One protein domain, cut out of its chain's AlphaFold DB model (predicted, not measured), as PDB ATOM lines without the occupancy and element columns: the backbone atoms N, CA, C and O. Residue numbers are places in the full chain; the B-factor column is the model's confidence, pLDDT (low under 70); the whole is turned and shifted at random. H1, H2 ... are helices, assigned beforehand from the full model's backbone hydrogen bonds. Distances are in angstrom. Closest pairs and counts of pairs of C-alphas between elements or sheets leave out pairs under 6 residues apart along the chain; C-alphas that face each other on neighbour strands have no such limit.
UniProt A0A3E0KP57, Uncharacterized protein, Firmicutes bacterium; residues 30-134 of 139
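Overview. This is residues 30 to 134 of the 139 residues of an uncharacterized protein of Firmicutes bacterium (UniProt A0A3E0KP57). H1, H6 and H7 pack together at one end of the model, while the long H4, crossed steeply by H5, makes the other end. Short H3 bridges them, packing on H6 and turning a corner into H4. The printed part has 105 residues, with seven named helices, H1 to H7 in order, and no named strand: all helix. It is compact, with a radius of gyration of the C-alphas of 13.4 A and spans of 39 by 27 by 23 A.

Arrangement. H1, residues 31 to 40, touches the hub H6, residues 106 to 120, the same way at a shallow tilt of 23 degrees; the closest C-alphas, of Trp 31 and Pro 106, are 6.1 A apart. H2, residues 46 to 51, only just touches H5, residues 92 to 101, with 3 pairs of C-alphas within 8 A, the closest those of Pro 46 and Trp 92, 5.9 A. H3, residues 58 to 62, touches H6, closest at C-alphas 58 and 112, 4.0 A. H3 and H4, residues 64 to 79, touch only at the corner, closest at C-alphas 60 and 66, 4.8 A. H4 touches H5 with residues 73 to 77 alone, closest at C-alphas 74 and 98, 6.7 A. H6 and H7, residues 123 to 133, form a hairpin at 27 degrees, closest at C-alphas 117 and 123, 5.2 A. H7 also touches H1, closest at C-alphas 133 and 37, 5.7 A. H4 is apart from H6 and H7. Every O i to N i+4 pair is within hydrogen-bond range in H1, H2, H4, H5 and H7; H6 has 10 of 11, and H3 has 0 of 1 but 2 of 2 O i to N i+3 pairs.

Along the chain. H1 begins at C-alpha 31 (266.022, 151.885, 243.578) and H7 ends at C-alpha 133 (265.342, 142.666, 250.981). H4 is 22.5 A long, H6 21.3 A.

Size, cuts and confidence. The C-alphas farthest apart, of Glu 80 and Asp 124, are 39.7 A apart. The printed part has no cut, its one long link is residues 80 to 91, and no printed residue is under 70.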
ATOM      1  N   SER A  30     267.029 147.289 242.104       96.19
ATOM      2  CA  SER A  30     266.326 148.526 241.776       96.19
ATOM      3  C   SER A  30     266.507 149.584 242.871       96.19
ATOM      4  O   SER A  30     266.997 149.309 243.969       96.19
ATOM      5  N   TRP A  31     266.087 150.818 242.576       96.38
ATOM      6  CA  TRP A  31     266.022 151.885 243.578       96.38
ATOM      7  C   TRP A  31     265.085 151.522 244.738       96.38
ATOM      8  O   TRP A  31     265.432 151.731 245.898       96.38
ATOM      9  N   ASP A  32     263.939 150.908 244.440       96.62
ATOM     10  CA  ASP A  32     262.960 150.510 245.453       96.62
ATOM     11  C   ASP A  32     263.515 149.417 246.378       96.62
ATOM     12  O   ASP A  32     263.267 149.435 247.584       96.62
ATOM     13  N   ASP A  33     264.318 148.489 245.847       96.81
ATOM     14  CA  ASP A  33     265.011 147.482 246.660       96.81
ATOM     15  C   ASP A  33     266.005 148.135 247.622       96.81
ATOM     16  O   ASP A  33     266.019 147.812 248.812       96.81
ATOM     17  N   LEU A  34     266.798 149.092 247.127       97.00
ATOM     18  CA  LEU A  34     267.736 149.846 247.955       97.00
ATOM     19  C   LEU A  34     267.002 150.626 249.052       97.00
ATOM     20  O   LEU A  34     267.408 150.564 250.209       97.00
ATOM     21  N   MET A  35     265.892 151.291 248.733       97.62
ATOM     22  CA  MET A  35     265.083 151.999 249.728       97.62
ATOM     23  C   MET A  35     264.520 151.061 250.803       97.62
ATOM     24  O   MET A  35     264.540 151.407 251.984       97.62
ATOM     25  N   ARG A  36     264.078 149.851 250.429       96.81
ATOM     26  CA  ARG A  36     263.643 148.825 251.396       96.81
ATOM     27  C   ARG A  36     264.787 148.354 252.291       96.81
ATOM     28  O   ARG A  36     264.587 148.211 253.498       96.81
ATOM     29  N   LEU A  37     265.981 148.148 251.732       96.88
ATOM     30  CA  LEU A  37     267.173 147.824 252.520       96.88
ATOM     31  C   LEU A  37     267.488 148.944 253.518       96.88
ATOM     32  O   LEU A  37     267.695 148.670 254.696       96.88
ATOM     33  N   LEU A  38     267.492 150.200 253.069       96.75
ATOM     34  CA  LEU A  38     267.779 151.353 253.921       96.75
ATOM     35  C   LEU A  38     266.766 151.488 255.063       96.75
ATOM     36  O   LEU A  38     267.185 151.666 256.206       96.75
ATOM     37  N   ASP A  39     265.465 151.319 254.806       96.06
ATOM     38  CA  ASP A  39     264.454 151.337 255.875       96.06
ATOM     39  C   ASP A  39     264.629 150.172 256.862       96.06
ATOM     40  O   ASP A  39     264.553 150.381 258.073       96.06
ATOM     41  N   THR A  40     264.970 148.975 256.369       96.00
ATOM     42  CA  THR A  40     265.266 147.798 257.214       96.00
ATOM     43  C   THR A  40     266.476 148.044 258.120       96.00
ATOM     44  O   THR A  40     266.496 147.631 259.277       96.00
ATOM     45  N   LEU A  41     267.474 148.779 257.621       94.69
ATOM     46  CA  LEU A  41     268.649 149.215 258.381       94.69
ATOM     47  C   LEU A  41     268.376 150.442 259.273       94.69
ATOM     48  O   LEU A  41     269.281 150.910 259.964       94.69
ATOM     49  N   GLY A  42     267.155 150.988 259.263       94.50
ATOM     50  CA  GLY A  42     266.781 152.186 260.020       94.50
ATOM     51  C   GLY A  42     267.363 153.492 259.466       94.50
ATOM     52  O   GLY A  42     267.347 154.516 260.149       94.50
ATOM     53  N   VAL A  43     267.871 153.480 258.234       94.94
ATOM     54  CA  VAL A  43     268.481 154.632 257.565       94.94
ATOM     55  C   VAL A  43     267.392 155.452 256.890       94.94
ATOM     56  O   VAL A  43     266.945 155.146 255.789       94.94
ATOM     57  N   ARG A  44     266.943 156.502 257.581       94.12
ATOM     58  CA  ARG A  44     265.794 157.322 257.156       94.12
ATOM     59  C   ARG A  44     266.132 158.770 256.837       94.12
ATOM     60  O   ARG A  44     265.267 159.479 256.337       94.12
ATOM     61  N   ASP A  45     267.354 159.189 257.144       95.62
ATOM     62  CA  ASP A  45     267.825 160.561 256.996       95.62
ATOM     63  C   ASP A  45     268.744 160.687 255.764       95.62
ATOM     64  O   ASP A  45     269.883 160.208 255.819       95.62
ATOM     65  N   PRO A  46     268.276 161.287 254.651       96.12
ATOM     66  CA  PRO A  46     269.083 161.474 253.446       96.12
ATOM     67  C   PRO A  46     270.315 162.348 253.699       96.12
ATOM     68  O   PRO A  46     271.390 162.062 253.172       96.12
ATOM     69  N   ASP A  47     270.184 163.379 254.539       94.62
ATOM     70  CA  ASP A  47     271.286 164.269 254.905       94.62
ATOM     71  C   ASP A  47     272.406 163.484 255.602       94.62
ATOM     72  O   ASP A  47     273.565 163.530 255.179       94.62
ATOM     73  N   GLY A  48     272.058 162.690 256.620       93.69
ATOM     74  CA  GLY A  48     272.986 161.791 257.302       93.69
ATOM     75  C   GLY A  48     273.593 160.732 256.377       93.69
ATOM     76  O   GLY A  48     274.792 160.466 256.458       93.69
ATOM     77  N   PHE A  49     272.805 160.165 255.460       95.25
ATOM     78  CA  PHE A  49     273.277 159.185 254.476       95.25
ATOM     79  C   PHE A  49     274.349 159.765 253.539       95.25
ATOM     80  O   PHE A  49     275.395 159.141 253.316       95.25
ATOM     81  N   LEU A  50     274.124 160.978 253.022       94.31
ATOM     82  CA  LEU A  50     275.084 161.683 252.173       94.31
ATOM     83  C   LEU A  50     276.328 162.111 252.957       94.31
ATOM     84  O   LEU A  50     277.447 161.853 252.508       94.31
ATOM     85  N   ALA A  51     276.145 162.696 254.144       91.50
ATOM     86  CA  ALA A  51     277.233 163.179 254.995       91.50
ATOM     87  C   ALA A  51     278.143 162.048 255.500       91.50
ATOM     88  O   ALA A  51     279.357 162.221 255.592       91.50
ATOM     89  N   ALA A  52     277.579 160.869 255.779       91.25
ATOM     90  CA  ALA A  52     278.345 159.680 256.145       91.25
ATOM     91  C   ALA A  52     279.055 159.027 254.942       91.25
ATOM     92  O   ALA A  52     279.773 158.037 255.105       91.25
ATOM     93  N   GLY A  53     278.839 159.543 253.726       93.12
ATOM     94  CA  GLY A  53     279.392 158.990 252.496       93.12
ATOM     95  C   GLY A  53     278.860 157.592 252.190       93.12
ATOM     96  O   GLY A  53     279.549 156.817 251.530       93.12
ATOM     97  N   TRP A  54     277.677 157.216 252.690       94.81
ATOM     98  CA  TRP A  54     277.115 155.863 252.545       94.81
ATOM     99  C   TRP A  54     276.681 155.532 251.112       94.81
ATOM    100  O   TRP A  54     276.665 154.366 250.728       94.81
ATOM    101  N   TRP A  55     276.482 156.560 250.291       95.31
ATOM    102  CA  TRP A  55     276.217 156.478 248.855       95.31
ATOM    103  C   TRP A  55     277.426 156.062 247.999       95.31
ATOM    104  O   TRP A  55     277.254 155.656 246.852       95.31
ATOM    105  N   LEU A  56     278.652 156.161 248.526       96.00
ATOM    106  CA  LEU A  56     279.860 155.852 247.759       96.00
ATOM    107  C   LEU A  56     280.014 154.337 247.521       96.00
ATOM    108  O   LEU A  56     279.745 153.544 248.430       96.00
ATOM    109  N   PRO A  57     280.530 153.908 246.354       94.81
ATOM    110  CA  PRO A  57     280.921 152.518 246.130       94.81
ATOM    111  C   PRO A  57     282.046 152.072 247.070       94.81
ATOM    112  O   PRO A  57     282.849 152.882 247.545       94.81
ATOM    113  N   ALA A  58     282.145 150.768 247.323       91.81
ATOM    114  CA  ALA A  58     283.186 150.218 248.189       91.81
ATOM    115  C   ALA A  58     284.607 150.502 247.674       91.81
ATOM    116  O   ALA A  58     285.478 150.846 248.474       91.81
ATOM    117  N   GLU A  59     284.845 150.427 246.357       87.19
ATOM    118  CA  GLU A  59     286.157 150.766 245.785       87.19
ATOM    119  C   GLU A  59     286.575 152.209 246.079       87.19
ATOM    120  O   GLU A  59     287.748 152.461 246.351       87.19
ATOM    121  N   ALA A  60     285.618 153.142 246.101       90.50
ATOM    122  CA  ALA A  60     285.899 154.543 246.358       90.50
ATOM    123  C   ALA A  60     286.384 154.746 247.791       90.50
ATOM    124  O   ALA A  60     287.314 155.502 248.028       90.50
ATOM    125  N   ARG A  61     285.836 153.999 248.753       84.44
ATOM    126  CA  ARG A  61     286.263 154.086 250.159       84.44
ATOM    127  C   ARG A  61     287.678 153.567 250.413       84.44
ATOM    128  O   ARG A  61     288.251 153.854 251.459       84.44
ATOM    129  N   LEU A  62     288.238 152.806 249.473       78.62
ATOM    130  CA  LEU A  62     289.598 152.274 249.546       78.62
ATOM    131  C   LEU A  62     290.620 153.133 248.780       78.62
ATOM    132  O   LEU A  62     291.822 152.911 248.939       78.62
ATOM    133  N   ASP A  63     290.169 154.097 247.970       86.75
ATOM    134  CA  ASP A  63     291.020 154.969 247.159       86.75
ATOM    135  C   ASP A  63     290.588 156.436 247.279       86.75
ATOM    136  O   ASP A  63     289.584 156.863 246.708       86.75
ATOM    137  N   GLN A  64     291.410 157.237 247.963       85.56
ATOM    138  CA  GLN A  64     291.169 158.669 248.155       85.56
ATOM    139  C   GLN A  64     290.914 159.415 246.838       85.56
ATOM    140  O   GLN A  64     290.091 160.322 246.799       85.56
ATOM    141  N   ARG A  65     291.566 159.020 245.738       92.50
ATOM    142  CA  ARG A  65     291.382 159.690 244.441       92.50
ATOM    143  C   ARG A  65     289.968 159.512 243.906       92.50
ATOM    144  O   ARG A  65     289.447 160.407 243.249       92.50
ATOM    145  N   LEU A  66     289.359 158.358 244.171       93.12
ATOM    146  CA  LEU A  66     287.977 158.095 243.792       93.12
ATOM    147  C   LEU A  66     287.010 158.871 244.686       93.12
ATOM    148  O   LEU A  66     286.034 159.405 244.171       93.12
ATOM    149  N   VAL A  67     287.296 158.995 245.989       92.12
ATOM    150  CA  VAL A  67     286.521 159.875 246.885       92.12
ATOM    151  C   VAL A  67     286.519 161.307 246.354       92.12
ATOM    152  O   VAL A  67     285.450 161.886 246.176       92.12
ATOM    153  N   ASP A  68     287.696 161.849 246.037       93.88
ATOM    154  CA  ASP A  68     287.835 163.218 245.530       93.88
ATOM    155  C   ASP A  68     287.119 163.399 244.177       93.88
ATOM    156  O   ASP A  68     286.502 164.437 243.920       93.88
ATOM    157  N   ALA A  69     287.150 162.375 243.315       95.88
ATOM    158  CA  ALA A  69     286.447 162.390 242.035       95.88
ATOM    159  C   ALA A  69     284.920 162.417 242.211       95.88
ATOM    160  O   ALA A  69     284.249 163.216 241.556       95.88
ATOM    161  N   TYR A  70     284.368 161.595 243.108       96.31
ATOM    162  CA  TYR A  70     282.933 161.600 243.406       96.31
ATOM    163  C   TYR A  70     282.495 162.890 244.106       96.31
ATOM    164  O   TYR A  70     281.440 163.425 243.776       96.31
ATOM    165  N   ALA A  71     283.317 163.438 245.005       94.00
ATOM    166  CA  ALA A  71     283.069 164.749 245.605       94.00
ATOM    167  C   ALA A  71     283.003 165.849 244.532       94.00
ATOM    168  O   ALA A  71     282.037 166.607 244.488       94.00
ATOM    169  N   SER A  72     283.957 165.861 243.594       96.31
ATOM    170  CA  SER A  72     283.954 166.808 242.470       96.31
ATOM    171  C   SER A  72     282.712 166.655 241.578       96.31
ATOM    172  O   SER A  72     282.171 167.646 241.093       96.31
ATOM    173  N   GLN A  73     282.233 165.427 241.352       96.88
ATOM    174  CA  GLN A  73     280.995 165.195 240.599       96.88
ATOM    175  C   GLN A  73     279.754 165.682 241.352       96.88
ATOM    176  O   GLN A  73     278.857 166.243 240.725       96.88
ATOM    177  N   ALA A  74     279.703 165.500 242.673       95.38
ATOM    178  CA  ALA A  74     278.616 166.006 243.504       95.38
ATOM    179  C   ALA A  74     278.576 167.543 243.506       95.38
ATOM    180  O   ALA A  74     277.506 168.130 243.365       95.38
ATOM    181  N   GLU A  75     279.736 168.202 243.575       95.62
ATOM    182  CA  GLU A  75     279.842 169.661 243.438       95.62
ATOM    183  C   GLU A  75     279.337 170.147 242.072       95.62
ATOM    184  O   GLU A  75     278.622 171.147 241.994       95.62
ATOM    185  N   GLN A  76     279.653 169.422 240.995       97.44
ATOM    186  CA  GLN A  76     279.123 169.720 239.661       97.44
ATOM    187  C   GLN A  76     277.603 169.536 239.598       97.44
ATOM    188  O   GLN A  76     276.915 170.412 239.083       97.44
ATOM    189  N   ALA A  77     277.061 168.465 240.186       96.75
ATOM    190  CA  ALA A  77     275.615 168.239 240.257       96.75
ATOM    191  C   ALA A  77     274.889 169.389 240.978       96.75
ATOM    192  O   ALA A  77     273.821 169.821 240.543       96.75
ATOM    193  N   MET A  78     275.483 169.928 242.047       95.56
ATOM    194  CA  MET A  78     274.959 171.108 242.746       95.56
ATOM    195  C   MET A  78     275.043 172.368 241.879       95.56
ATOM    196  O   MET A  78     274.084 173.135 241.808       95.56
ATOM    197  N   ALA A  79     276.177 172.590 241.209       96.06
ATOM    198  CA  ALA A  79     276.380 173.749 240.341       96.06
ATOM    199  C   ALA A  79     275.417 173.763 239.141       96.06
ATOM    200  O   ALA A  79     274.979 174.832 238.715       96.06
ATOM    201  N   GLU A  80     275.061 172.586 238.626       96.50
ATOM    202  CA  GLU A  80     274.096 172.410 237.537       96.50
ATOM    203  C   GLU A  80     272.635 172.346 238.016       96.50
ATOM    204  O   GLU A  80     271.716 172.293 237.199       96.50
ATOM    205  N   GLY A  81     272.395 172.398 239.331       94.38
ATOM    206  CA  GLY A  81     271.053 172.385 239.913       94.38
ATOM    207  C   GLY A  81     270.345 171.029 239.834       94.38
ATOM    208  O   GLY A  81     269.122 170.983 239.938       94.38
ATOM    209  N   VAL A  82     271.095 169.938 239.650       96.06
ATOM    210  CA  VAL A  82     270.583 168.556 239.688       96.06
ATOM    211  C   VAL A  82     270.164 168.181 241.107       96.06
ATOM    212  O   VAL A  82     269.141 167.532 241.295       96.06
ATOM    213  N   ILE A  83     270.947 168.619 242.094       95.25
ATOM    214  CA  ILE A  83     270.633 168.499 243.519       95.25
ATOM    215  C   ILE A  83     270.756 169.865 244.214       95.25
ATOM    216  O   ILE A  83     271.466 170.744 243.711       95.25
ATOM    217  N   PRO A  84     270.095 170.069 245.369       93.44
ATOM    218  CA  PRO A  84     270.212 171.299 246.143       93.44
ATOM    219  C   PRO A  84     271.660 171.601 246.568       93.44
ATOM    220  O   PRO A  84     272.443 170.677 246.784       93.44
ATOM    221  N   PRO A  85     272.025 172.884 246.746       89.31
ATOM    222  CA  PRO A  85     273.328 173.252 247.285       89.31
ATOM    223  C   PRO A  85     273.466 172.862 248.771       89.31
ATOM    224  O   PRO A  85     272.461 172.656 249.465       89.31
ATOM    225  N   PRO A  86     274.702 172.843 249.307       82.62
ATOM    226  CA  PRO A  86     274.952 172.513 250.705       82.62
ATOM    227  C   PRO A  86     274.173 173.425 251.662       82.62
ATOM    228  O   PRO A  86     274.117 174.640 251.474       82.62
ATOM    229  N   GLY A  87     273.597 172.842 252.716       76.44
ATOM    230  CA  GLY A  87     272.788 173.561 253.708       76.44
ATOM    231  C   GLY A  87     271.282 173.578 253.415       76.44
ATOM    232  O   GLY A  87     270.511 174.020 254.268       76.44
ATOM    233  N   GLY A  88     270.852 173.071 252.254       76.81
ATOM    234  CA  GLY A  88     269.476 172.611 252.046       76.81
ATOM    235  C   GLY A  88     269.205 171.288 252.775       76.81
ATOM    236  O   GLY A  88     270.142 170.618 253.195       76.81
ATOM    237  N   ARG A  89     267.926 170.920 252.930       89.62
ATOM    238  CA  ARG A  89     267.538 169.558 253.339       89.62
ATOM    239  C   ARG A  89     267.481 168.677 252.104       89.62
ATOM    240  O   ARG A  89     266.804 169.059 251.149       89.62
ATOM    241  N   TYR A  90     268.129 167.522 252.154       94.88
ATOM    242  CA  TYR A  90     268.075 166.559 251.062       94.88
ATOM    243  C   TYR A  90     266.890 165.604 251.206       94.88
ATOM    244  O   TYR A  90     266.439 165.256 252.297       94.88
ATOM    245  N   THR A  91     266.384 165.158 250.068       96.81
ATOM    246  CA  THR A  91     265.370 164.112 249.943       96.81
ATOM    247  C   THR A  91     265.983 162.852 249.339       96.81
ATOM    248  O   THR A  91     267.077 162.875 248.773       96.81
ATOM    249  N   TRP A  92     265.273 161.727 249.421       97.44
ATOM    250  CA  TRP A  92     265.695 160.506 248.727       97.44
ATOM    251  C   TRP A  92     265.691 160.661 247.199       97.44
ATOM    252  O   TRP A  92     266.491 160.008 246.533       97.44
ATOM    253  N   ASP A  93     264.873 161.562 246.649       97.44
ATOM    254  CA  ASP A  93     264.903 161.885 245.220       97.44
ATOM    255  C   ASP A  93     266.189 162.637 244.843       97.44
ATOM    256  O   ASP A  93     266.780 162.343 243.806       97.44
ATOM    257  N   ASP A  94     266.691 163.521 245.714       97.38
ATOM    258  CA  ASP A  94     267.990 164.181 245.511       97.38
ATOM    259  C   ASP A  94     269.140 163.167 245.567       97.38
ATOM    260  O   ASP A  94     270.048 163.196 244.735       97.38
ATOM    261  N   VAL A  95     269.090 162.219 246.513       97.69
ATOM    262  CA  VAL A  95     270.067 161.121 246.581       97.69
ATOM    263  C   VAL A  95     270.036 160.309 245.290       97.69
ATOM    264  O   VAL A  95     271.086 160.040 244.709       97.69
ATOM    265  N   ARG A  96     268.844 159.943 244.809       98.31
ATOM    266  CA  ARG A  96     268.685 159.212 243.552       98.31
ATOM    267  C   ARG A  96     269.276 159.985 242.374       98.31
ATOM    268  O   ARG A  96     270.047 159.408 241.609       98.31
ATOM    269  N   ALA A  97     268.959 161.273 242.252       97.94
ATOM    270  CA  ALA A  97     269.467 162.132 241.187       97.94
ATOM    271  C   ALA A  97     271.001 162.222 241.211       97.94
ATOM    272  O   ALA A  97     271.641 162.123 240.164       97.94
ATOM    273  N   LEU A  98     271.606 162.327 242.400       97.62
ATOM    274  CA  LEU A  98     273.060 162.302 242.554       97.62
ATOM    275  C   LEU A  98     273.668 160.967 242.104       97.62
ATOM    276  O   LEU A  98     274.668 160.959 241.390       97.62
ATOM    277  N   LEU A  99     273.080 159.833 242.498       97.88
ATOM    278  CA  LEU A  99     273.579 158.520 242.081       97.88
ATOM    279  C   LEU A  99     273.501 158.341 240.563       97.88
ATOM    280  O   LEU A  99     274.460 157.869 239.955       97.88
ATOM    281  N   GLU A 100     272.393 158.754 239.944       97.81
ATOM    282  CA  GLU A 100     272.216 158.722 238.490       97.81
ATOM    283  C   GLU A 100     273.250 159.620 237.785       97.81
ATOM    284  O   GLU A 100     273.897 159.179 236.829       97.81
ATOM    285  N   TRP A 101     273.487 160.829 238.306       97.81
ATOM    286  CA  TRP A 101     274.514 161.755 237.819       97.81
ATOM    287  C   TRP A 101     275.922 161.151 237.878       97.81
ATOM    288  O   TRP A 101     276.655 161.140 236.884       97.81
ATOM    289  N   CYS A 102     276.278 160.572 239.024       96.88
ATOM    290  CA  CYS A 102     277.557 159.904 239.255       96.88
ATOM    291  C   CYS A 102     277.656 158.520 238.596       96.88
ATOM    292  O   CYS A 102     278.706 157.879 238.674       96.88
ATOM    293  N   ARG A 103     276.589 158.044 237.939       96.56
ATOM    294  CA  ARG A 103     276.482 156.704 237.334       96.56
ATOM    295  C   ARG A 103     276.743 155.570 238.330       96.56
ATOM    296  O   ARG A 103     277.295 154.530 237.969       96.56
ATOM    297  N   ILE A 104     276.336 155.767 239.579       96.69
ATOM    298  CA  ILE A 104     276.423 154.765 240.636       96.69
ATOM    299  C   ILE A 104     275.143 153.933 240.612       96.69
ATOM    300  O   ILE A 104     274.036 154.455 240.728       96.69
ATOM    301  N   SER A 105     275.289 152.616 240.468       95.69
ATOM    302  CA  SER A 105     274.150 151.702 240.534       95.69
ATOM    303  C   SER A 105     273.723 151.449 241.985       95.69
ATOM    304  O   SER A 105     274.567 151.469 242.886       95.69
ATOM    305  N   PRO A 106     272.444 151.111 242.238       96.25
ATOM    306  CA  PRO A 106     272.000 150.691 243.565       96.25
ATOM    307  C   PRO A 106     272.833 149.531 244.132       96.25
ATOM    308  O   PRO A 106     273.234 149.578 245.289       96.25
ATOM    309  N   ALA A 107     273.194 148.541 243.308       95.12
ATOM    310  CA  ALA A 107     274.062 147.434 243.717       95.12
ATOM    311  C   ALA A 107     275.445 147.902 244.216       95.12
ATOM    312  O   ALA A 107     275.954 147.379 245.206       95.12
ATOM    313  N   ALA A 108     276.039 148.921 243.582       95.25
ATOM    314  CA  ALA A 108     277.308 149.495 244.032       95.25
ATOM    315  C   ALA A 108     277.176 150.208 245.390       95.25
ATOM    316  O   ALA A 108     278.087 150.124 246.216       95.25
ATOM    317  N   VAL A 109     276.032 150.855 245.653       96.56
ATOM    318  CA  VAL A 109     275.715 151.417 246.979       96.56
ATOM    319  C   VAL A 109     275.605 150.305 248.020       96.56
ATOM    320  O   VAL A 109     276.172 150.436 249.100       96.56
ATOM    321  N   VAL A 110     274.935 149.195 247.699       96.19
ATOM    322  CA  VAL A 110     274.799 148.045 248.609       96.19
ATOM    323  C   VAL A 110     276.161 147.430 248.954       96.19
ATOM    324  O   VAL A 110     276.437 147.201 250.131       96.19
ATOM    325  N   ASP A 111     277.042 147.217 247.970       94.75
ATOM    326  CA  ASP A 111     278.422 146.752 248.215       94.75
ATOM    327  C   ASP A 111     279.193 147.763 249.087       94.75
ATOM    328  O   ASP A 111     279.913 147.416 250.024       94.75
ATOM    329  N   GLY A 112     278.965 149.056 248.843       94.62
ATOM    330  CA  GLY A 112     279.482 150.134 249.670       94.62
ATOM    331  C   GLY A 112     279.011 150.086 251.130       94.62
ATOM    332  O   GLY A 112     279.815 150.221 252.057       94.62
ATOM    333  N   LEU A 113     277.721 149.860 251.354       94.69
ATOM    334  CA  LEU A 113     277.162 149.691 252.691       94.69
ATOM    335  C   LEU A 113     277.757 148.464 253.383       94.69
ATOM    336  O   LEU A 113     278.117 148.564 254.554       94.69
ATOM    337  N   LEU A 114     277.960 147.351 252.671       94.62
ATOM    338  CA  LEU A 114     278.639 146.184 253.237       94.62
ATOM    339  C   LEU A 114     280.028 146.549 253.764       94.62
ATOM    340  O   LEU A 114     280.388 146.161 254.877       94.62
ATOM    341  N   TRP A 115     280.795 147.332 252.998       91.88
ATOM    342  CA  TRP A 115     282.082 147.843 253.463       91.88
ATOM    343  C   TRP A 115     281.931 148.648 254.753       91.88
ATOM    344  O   TRP A 115     282.692 148.413 255.692       91.88
ATOM    345  N   ALA A 116     280.954 149.560 254.819       90.94
ATOM    346  CA  ALA A 116     280.728 150.422 255.979       90.94
ATOM    347  C   ALA A 116     280.357 149.612 257.231       90.94
ATOM    348  O   ALA A 116     280.935 149.828 258.295       90.94
ATOM    349  N   TYR A 117     279.464 148.632 257.090       90.81
ATOM    350  CA  TYR A 117     279.050 147.747 258.180       90.81
ATOM    351  C   TYR A 117     280.164 146.795 258.632       90.81
ATOM    352  O   TYR A 117     280.291 146.531 259.827       90.81
ATOM    353  N   ALA A 118     281.043 146.369 257.718       88.75
ATOM    354  CA  ALA A 118     282.250 145.624 258.073       88.75
ATOM    355  C   ALA A 118     283.225 146.449 258.940       88.75
ATOM    356  O   ALA A 118     284.051 145.874 259.649       88.75
ATOM    357  N   GLN A 119     283.143 147.788 258.913       85.69
ATOM    358  CA  GLN A 119     283.968 148.653 259.767       85.69
ATOM    359  C   GLN A 119     283.407 148.836 261.180       85.69
ATOM    360  O   GLN A 119     284.162 149.211 262.079       85.69
ATOM    361  N   THR A 120     282.103 148.629 261.374       81.69
ATOM    362  CA  THR A 120     281.386 148.975 262.612       81.69
ATOM    363  C   THR A 120     280.964 147.762 263.441       81.69
ATOM    364  O   THR A 120     280.305 147.943 264.461       81.69
ATOM    365  N   LEU A 121     281.366 146.545 263.043       70.06
ATOM    366  CA  LEU A 121     280.919 145.273 263.633       70.06
ATOM    367  C   LEU A 121     279.395 145.057 263.531       70.06
ATOM    368  O   LEU A 121     278.793 144.358 264.346       70.06
ATOM    369  N   GLY A 122     278.755 145.706 262.556       84.06
ATOM    370  CA  GLY A 122     277.322 145.592 262.293       84.06
ATOM    371  C   GLY A 122     276.989 144.601 261.176       84.06
ATOM    372  O   GLY A 122     275.857 144.602 260.691       84.06
ATOM    373  N   GLU A 123     277.949 143.788 260.721       89.12
ATOM    374  CA  GLU A 123     277.767 142.925 259.552       89.12
ATOM    375  C   GLU A 123     276.590 141.956 259.687       89.12
ATOM    376  O   GLU A 123     275.906 141.713 258.700       89.12
ATOM    377  N   ASP A 124     276.296 141.450 260.887       90.75
ATOM    378  CA  ASP A 124     275.193 140.509 261.094       90.75
ATOM    379  C   ASP A 124     273.835 141.171 260.840       90.75
ATOM    380  O   ASP A 124     272.958 140.569 260.219       90.75
ATOM    381  N   VAL A 125     273.680 142.433 261.258       91.19
ATOM    382  CA  VAL A 125     272.478 143.237 260.993       91.19
ATOM    383  C   VAL A 125     272.339 143.478 259.494       91.19
ATOM    384  O   VAL A 125     271.263 143.290 258.930       91.19
ATOM    385  N   PHE A 126     273.442 143.830 258.834       93.38
ATOM    386  CA  PHE A 126     273.442 144.074 257.399       93.38
ATOM    387  C   PHE A 126     273.134 142.810 256.585       93.38
ATOM    388  O   PHE A 126     272.305 142.842 255.679       93.38
ATOM    389  N   LEU A 127     273.747 141.677 256.927       92.81
ATOM    390  CA  LEU A 127     273.503 140.393 256.269       92.81
ATOM    391  C   LEU A 127     272.076 139.884 256.509       92.81
ATOM    392  O   LEU A 127     271.498 139.265 255.615       92.81
ATOM    393  N   ALA A 128     271.506 140.122 257.692       91.94
ATOM    394  CA  ALA A 128     270.108 139.807 257.966       91.94
ATOM    395  C   ALA A 128     269.171 140.640 257.077       91.94
ATOM    396  O   ALA A 128     268.324 140.062 256.399       91.94
ATOM    397  N   ALA A 129     269.390 141.958 257.004       93.25
ATOM    398  CA  ALA A 129     268.614 142.848 256.143       93.25
ATOM    399  C   ALA A 129     268.742 142.464 254.659       93.25
ATOM    400  O   ALA A 129     267.738 142.348 253.962       93.25
ATOM    401  N   LEU A 130     269.956 142.153 254.190       92.00
ATOM    402  CA  LEU A 130     270.185 141.678 252.823       92.00
ATOM    403  C   LEU A 130     269.360 140.437 252.478       92.00
ATOM    404  O   LEU A 130     268.796 140.371 251.393       92.00
ATOM    405  N   ARG A 131     269.273 139.449 253.371       89.88
ATOM    406  CA  ARG A 131     268.487 138.227 253.114       89.88
ATOM    407  C   ARG A 131     266.993 138.501 252.981       89.88
ATOM    408  O   ARG A 131     266.310 137.754 252.291       89.88
ATOM    409  N   GLU A 132     266.503 139.530 253.659       90.31
ATOM    410  CA  GLU A 132     265.096 139.920 253.645       90.31
ATOM    411  C   GLU A 132     264.743 140.765 252.416       90.31
ATOM    412  O   GLU A 132     263.665 140.606 251.841       90.31
ATOM    413  N   THR A 133     265.650 141.647 251.992       90.88
ATOM    414  CA  THR A 133     265.342 142.666 250.981       90.88
ATOM    415  C   THR A 133     265.959 142.408 249.618       90.88
ATOM    416  O   THR A 133     265.502 143.011 248.646       90.88
ATOM    417  N   ALA A 134     266.994 141.567 249.523       87.69
ATOM    418  CA  ALA A 134     267.660 141.323 248.255       87.69
ATOM    419  C   ALA A 134     266.656 140.793 247.222       87.69
ATOM    420  O   ALA A 134     265.823 139.934 247.545       87.69
TER     421      ALA A 134